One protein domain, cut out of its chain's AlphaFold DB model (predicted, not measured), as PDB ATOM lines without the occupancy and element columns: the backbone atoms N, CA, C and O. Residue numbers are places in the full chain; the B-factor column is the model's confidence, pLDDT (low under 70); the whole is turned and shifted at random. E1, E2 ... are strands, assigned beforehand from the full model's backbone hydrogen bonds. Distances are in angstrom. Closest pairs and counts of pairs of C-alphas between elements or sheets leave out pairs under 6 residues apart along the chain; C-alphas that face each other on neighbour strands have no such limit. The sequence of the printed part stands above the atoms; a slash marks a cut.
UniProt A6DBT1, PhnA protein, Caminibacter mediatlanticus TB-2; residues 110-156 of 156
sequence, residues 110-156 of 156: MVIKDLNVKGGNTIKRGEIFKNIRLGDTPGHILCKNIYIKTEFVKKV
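What this domain is: This is residues 110 to 156 of the 156 residues of the protein "PhnA protein" of Caminibacter mediatlanticus TB-2 (UniProt A6DBT1). With little regular structure, this domain is mostly a long looping stretch, residues 110 to 139, that leads into a small hairpin, E1 and E2; the last strand, E3, comes back to pair antiparallel with residues 110 to 111. The printed part has 47 residues, no named helix and three strands in the order E1, E2, E3, an all-strand class with 11 residues in named elements. It is compact, with a radius of gyration of the C-alphas of 9.9 A and spans of 26 by 23 by 17 A.

How they stand to each other: E1, residues 140 to 143, and E2, residues 146 to 149, form an antiparallel hairpin, their directions 143 degrees apart. N 141 and O 148 are within hydrogen-bond range at 2.8 A. E3, residues 153 to 155, pairs with no named strand; it is apart from E1, and E2 and E3 meet only through their link.

Where its parts are: C-alpha 140 begins E1 at (189.442, 118.646, 187.369). E1 is 9.3 A long, E2 9.9 A and E3 6.8 A, ending at C-alpha 155 (196.080, 130.420, 189.879).

The domain as a whole: The C-alphas of Gly 119 and Val 156 are the farthest apart, 27.3 A. Both links are tight, the printed part has no cut, and no printed residue is under 70 in pLDDT.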
ATOM      1  N   MET A 110     193.905 131.124 185.277       97.69
ATOM      2  CA  MET A 110     194.195 131.387 183.874       97.69
ATOM      3  C   MET A 110     194.559 130.092 183.159       97.69
ATOM      4  O   MET A 110     195.353 129.295 183.655       97.69
ATOM      5  N   VAL A 111     194.028 129.907 181.957       97.38
ATOM      6  CA  VAL A 111     194.336 128.759 181.104       97.38
ATOM      7  C   VAL A 111     195.714 128.925 180.458       97.38
ATOM      8  O   VAL A 111     195.985 129.920 179.783       97.38
ATOM      9  N   ILE A 112     196.595 127.936 180.625       97.56
ATOM     10  CA  ILE A 112     197.996 128.030 180.171       97.56
ATOM     11  C   ILE A 112     198.226 127.536 178.734       97.56
ATOM     12  O   ILE A 112     199.311 127.740 178.185       97.56
ATOM     13  N   LYS A 113     197.220 126.925 178.100       96.12
ATOM     14  CA  LYS A 113     197.271 126.437 176.710       96.12
ATOM     15  C   LYS A 113     195.881 126.380 176.075       96.12
ATOM     16  O   LYS A 113     194.900 126.272 176.792       96.12
ATOM     17  N   ASP A 114     195.793 126.377 174.749       96.19
ATOM     18  CA  ASP A 114     194.506 126.222 174.060       96.19
ATOM     19  C   ASP A 114     193.857 124.864 174.391       96.19
ATOM     20  O   ASP A 114     194.507 123.816 174.311       96.19
ATOM     21  N   LEU A 115     192.571 124.880 174.750       94.50
ATOM     22  CA  LEU A 115     191.791 123.688 175.083       94.50
ATOM     23  C   LEU A 115     190.644 123.516 174.091       94.50
ATOM     24  O   LEU A 115     189.748 124.353 173.997       94.50
ATOM     25  N   ASN A 116     190.648 122.390 173.379       90.56
ATOM     26  CA  ASN A 116     189.549 122.017 172.497       90.56
ATOM     27  C   ASN A 116     188.462 121.307 173.306       90.56
ATOM     28  O   ASN A 116     188.659 120.183 173.774       90.56
ATOM     29  N   VAL A 117     187.314 121.964 173.471       86.44
ATOM     30  CA  VAL A 117     186.164 121.420 174.199       86.44
ATOM     31  C   VAL A 117     185.299 120.613 173.235       86.44
ATOM     32  O   VAL A 117     184.894 121.104 172.182       86.44
ATOM     33  N   LYS A 118     184.995 119.359 173.583       82.56
ATOM     34  CA  LYS A 118     184.075 118.539 172.783       82.56
ATOM     35  C   LYS A 118     182.680 119.171 172.811       82.56
ATOM     36  O   LYS A 118     182.106 119.324 173.883       82.56
ATOM     37  N   GLY A 119     182.145 119.517 171.641       80.38
ATOM     38  CA  GLY A 119     180.811 120.117 171.515       80.38
ATOM     39  C   GLY A 119     180.726 121.596 171.913       80.38
ATOM     40  O   GLY A 119     179.625 122.090 172.130       80.38
ATOM     41  N   GLY A 120     181.857 122.307 172.012       80.25
ATOM     42  CA  GLY A 120     181.893 123.727 172.363       80.25
ATOM     43  C   GLY A 120     183.018 124.495 171.668       80.25
ATOM     44  O   GLY A 120     183.738 123.955 170.830       80.25
ATOM     45  N   ASN A 121     183.166 125.770 172.031       87.62
ATOM     46  CA  ASN A 121     184.242 126.619 171.524       87.62
ATOM     47  C   ASN A 121     185.586 126.268 172.177       87.62
ATOM     48  O   ASN A 121     185.645 125.880 173.344       87.62
ATOM     49  N   THR A 122     186.674 126.451 171.427       92.81
ATOM     50  CA  THR A 122     188.035 126.367 171.966       92.81
ATOM     51  C   THR A 122     188.257 127.475 172.994       92.81
ATOM     52  O   THR A 122     188.100 128.653 172.678       92.81
ATOM     53  N   ILE A 123     188.682 127.089 174.195       95.12
ATOM     54  CA  ILE A 123     189.132 128.007 175.245       95.12
ATOM     55  C   ILE A 123     190.576 128.376 174.926       95.12
ATOM     56  O   ILE A 123     191.418 127.493 174.726       95.12
ATOM     57  N   LYS A 124     190.866 129.671 174.831       95.94
ATOM     58  CA  LYS A 124     192.184 130.140 174.393       95.94
ATOM     59  C   LYS A 124     193.145 130.285 175.562       95.94
ATOM     60  O   LYS A 124     192.755 130.616 176.681       95.94
ATOM     61  N   ARG A 125     194.434 130.064 175.296       97.00
ATOM     62  CA  ARG A 125     195.499 130.394 176.244       97.00
ATOM     63  C   ARG A 125     195.354 131.849 176.697       97.00
ATOM     64  O   ARG A 125     195.203 132.747 175.874       97.00
ATOM     65  N   GLY A 126     195.457 132.067 178.004       95.94
ATOM     66  CA  GLY A 126     195.296 133.378 178.631       95.94
ATOM     67  C   GLY A 126     193.866 133.694 179.070       95.94
ATOM     68  O   GLY A 126     193.670 134.680 179.772       95.94
ATOM     69  N   GLU A 127     192.871 132.873 178.714       96.88
ATOM     70  CA  GLU A 127     191.506 133.040 179.216       96.88
ATOM     71  C   GLU A 127     191.456 132.836 180.738       96.88
ATOM     72  O   GLU A 127     192.059 131.899 181.270       96.88
ATOM     73  N   ILE A 128     190.751 133.731 181.438       97.00
ATOM     74  CA  ILE A 128     190.643 133.738 182.901       97.00
ATOM     75  C   ILE A 128     189.240 133.305 183.316       97.00
ATOM     76  O   ILE A 128     188.241 133.927 182.942       97.00
ATOM     77  N   PHE A 129     189.177 132.293 184.174       96.38
ATOM     78  CA  PHE A 129     187.972 131.902 184.887       96.38
ATOM     79  C   PHE A 129     188.023 132.451 186.305       96.38
ATOM     80  O   PHE A 129     189.001 132.258 187.022       96.38
ATOM     81  N   LYS A 130     186.956 133.151 186.694       96.06
ATOM     82  CA  LYS A 130     186.804 133.698 188.039       96.06
ATOM     83  C   LYS A 130     185.899 132.815 188.885       96.06
ATOM     84  O   LYS A 130     184.952 132.252 188.332       96.06
ATOM     85  N   ASN A 131     186.144 132.777 190.192       93.12
ATOM     86  CA  ASN A 131     185.351 132.025 191.167       93.12
ATOM     87  C   ASN A 131     185.173 130.550 190.768       93.12
ATOM     88  O   ASN A 131     184.045 130.069 190.607       93.12
ATOM     89  N   ILE A 132     186.284 129.846 190.543       95.00
ATOM     90  CA  ILE A 132     186.258 128.418 190.210       95.00
ATOM     91  C   ILE A 132     185.661 127.596 191.354       95.00
ATOM     92  O   ILE A 132     185.662 128.020 192.510       95.00
ATOM     93  N   ARG A 133     185.180 126.397 191.033       91.75
ATOM     94  CA  ARG A 133     184.864 125.377 192.035       91.75
ATOM     95  C   ARG A 133     185.797 124.188 191.858       91.75
ATOM     96  O   ARG A 133     186.062 123.796 190.726       91.75
ATOM     97  N   LEU A 134     186.272 123.583 192.938       90.19
ATOM     98  CA  LEU A 134     187.077 122.368 192.879       90.19
ATOM     99  C   LEU A 134     186.263 121.216 192.298       90.19
ATOM    100  O   LEU A 134     186.774 120.479 191.465       90.19
ATOM    101  N   GLY A 135     184.986 121.103 192.666       83.44
ATOM    102  CA  GLY A 135     184.125 120.007 192.224       83.44
ATOM    103  C   GLY A 135     184.590 118.636 192.733       83.44
ATOM    104  O   GLY A 135     185.612 118.497 193.403       83.44
ATOM    105  N   ASP A 136     183.832 117.613 192.379       82.12
ATOM    106  CA  ASP A 136     183.988 116.214 192.796       82.12
ATOM    107  C   ASP A 136     184.856 115.376 191.844       82.12
ATOM    108  O   ASP A 136     185.308 114.290 192.189       82.12
ATOM    109  N   THR A 137     185.107 115.873 190.633       86.19
ATOM    110  CA  THR A 137     185.810 115.110 189.598       86.19
ATOM    111  C   THR A 137     187.328 115.144 189.822       86.19
ATOM    112  O   THR A 137     187.905 116.241 189.817       86.19
ATOM    113  N   PRO A 138     188.003 113.985 189.950       86.25
ATOM    114  CA  PRO A 138     189.434 113.941 190.231       86.25
ATOM    115  C   PRO A 138     190.282 114.671 189.187       86.25
ATOM    116  O   PRO A 138     190.049 114.542 187.979       86.25
ATOM    117  N   GLY A 139     191.242 115.477 189.640       90.44
ATOM    118  CA  GLY A 139     192.142 116.251 188.769       90.44
ATOM    119  C   GLY A 139     191.468 117.313 187.880       90.44
ATOM    120  O   GLY A 139     192.114 117.861 186.981       90.44
ATOM    121  N   HIS A 140     190.184 117.613 188.097       93.94
ATOM    122  CA  HIS A 140     189.442 118.646 187.369       93.94
ATOM    123  C   HIS A 140     188.881 119.694 188.324       93.94
ATOM    124  O   HIS A 140     188.521 119.388 189.452       93.94
ATOM    125  N   ILE A 141     188.756 120.922 187.838       94.25
ATOM    126  CA  ILE A 141     187.978 121.992 188.457       94.25
ATOM    127  C   ILE A 141     186.777 122.325 187.582       94.25
ATOM    128  O   ILE A 141     186.822 122.185 186.360       94.25
ATOM    129  N   LEU A 142     185.707 122.794 188.205       93.44
ATOM    130  CA  LEU A 142     184.531 123.315 187.534       93.44
ATOM    131  C   LEU A 142     184.678 124.831 187.330       93.44
ATOM    132  O   LEU A 142     184.621 125.633 188.264       93.44
ATOM    133  N   CYS A 143     184.831 125.217 186.070       92.19
ATOM    134  CA  CYS A 143     184.894 126.594 185.602       92.19
ATOM    135  C   CYS A 143     183.564 126.950 184.926       92.19
ATOM    136  O   CYS A 143     183.320 126.575 183.777       92.19
ATOM    137  N   LYS A 144     182.687 127.678 185.631       87.44
ATOM    138  CA  LYS A 144     181.281 127.883 185.228       87.44
ATOM    139  C   LYS A 144     180.566 126.531 185.067       87.44
ATOM    140  O   LYS A 144     180.274 125.894 186.068       87.44
ATOM    141  N   ASN A 145     180.347 126.081 183.831       87.44
ATOM    142  CA  ASN A 145     179.691 124.809 183.505       87.44
ATOM    143  C   ASN A 145     180.640 123.837 182.775       87.44
ATOM    144  O   ASN A 145     180.179 122.919 182.101       87.44
ATOM    145  N   ILE A 146     181.955 124.072 182.836       89.88
ATOM    146  CA  ILE A 146     182.967 123.298 182.105       89.88
ATOM    147  C   ILE A 146     183.981 122.733 183.094       89.88
ATOM    148  O   ILE A 146     184.560 123.476 183.883       89.88
ATOM    149  N   TYR A 147     184.231 121.427 183.015       92.50
ATOM    150  CA  TYR A 147     185.313 120.789 183.757       92.50
ATOM    151  C   TYR A 147     186.643 120.994 183.029       92.50
ATOM    152  O   TYR A 147     186.786 120.631 181.860       92.50
ATOM    153  N   ILE A 148     187.623 121.571 183.721       94.62
ATOM    154  CA  ILE A 148     188.970 121.826 183.204       94.62
ATOM    155  C   ILE A 148     189.975 121.091 184.079       94.62
ATOM    156  O   ILE A 148     189.923 121.185 185.302       94.62
ATOM    157  N   LYS A 149     190.910 120.371 183.458       95.75
ATOM    158  CA  LYS A 149     191.993 119.721 184.193       95.75
ATOM    159  C   LYS A 149     192.884 120.737 184.897       95.75
ATOM    160  O   LYS A 149     193.289 121.731 184.290       95.75
ATOM    161  N   THR A 150     193.254 120.444 186.137       96.19
ATOM    162  CA  THR A 150     194.046 121.368 186.959       96.19
ATOM    163  C   THR A 150     195.461 121.575 186.404       96.19
ATOM    164  O   THR A 150     196.001 122.674 186.484       96.19
ATOM    165  N   GLU A 151     196.008 120.574 185.700       96.75
ATOM    166  CA  GLU A 151     197.290 120.652 184.979       96.75
ATOM    167  C   GLU A 151     197.322 121.706 183.851       96.75
ATOM    168  O   GLU A 151     198.397 122.032 183.348       96.75
ATOM    169  N   PHE A 152     196.174 122.248 183.423       97.25
ATOM    170  CA  PHE A 152     196.085 123.227 182.326       97.25
ATOM    171  C   PHE A 152     195.710 124.634 182.777       97.25
ATOM    172  O   PHE A 152     195.466 125.507 181.934       97.25
ATOM    173  N   VAL A 153     195.687 124.873 184.083       97.50
ATOM    174  CA  VAL A 153     195.384 126.181 184.651       97.50
ATOM    175  C   VAL A 153     196.473 126.620 185.614       97.50
ATOM    176  O   VAL A 153     197.182 125.797 186.181       97.50
ATOM    177  N   LYS A 154     196.586 127.930 185.806       97.94
ATOM    178  CA  LYS A 154     197.449 128.562 186.801       97.94
ATOM    179  C   LYS A 154     196.616 129.530 187.635       97.94
ATOM    180  O   LYS A 154     195.882 130.331 187.058       97.94
ATOM    181  N   LYS A 155     196.734 129.477 188.961       97.25
ATOM    182  CA  LYS A 155     196.080 130.420 189.879       97.25
ATOM    183  C   LYS A 155     196.540 131.861 189.608       97.25
ATOM    184  O   LYS A 155     197.728 132.083 189.349       97.25
ATOM    185  N   VAL A 156     195.604 132.815 189.648       94.25
ATOM    186  CA  VAL A 156     195.841 134.260 189.443       94.25
ATOM    187  C   VAL A 156     195.298 135.116 190.571       94.25
ATOM    188  O   VAL A 156     194.263 134.738 191.164       94.25
TER     189      VAL A 156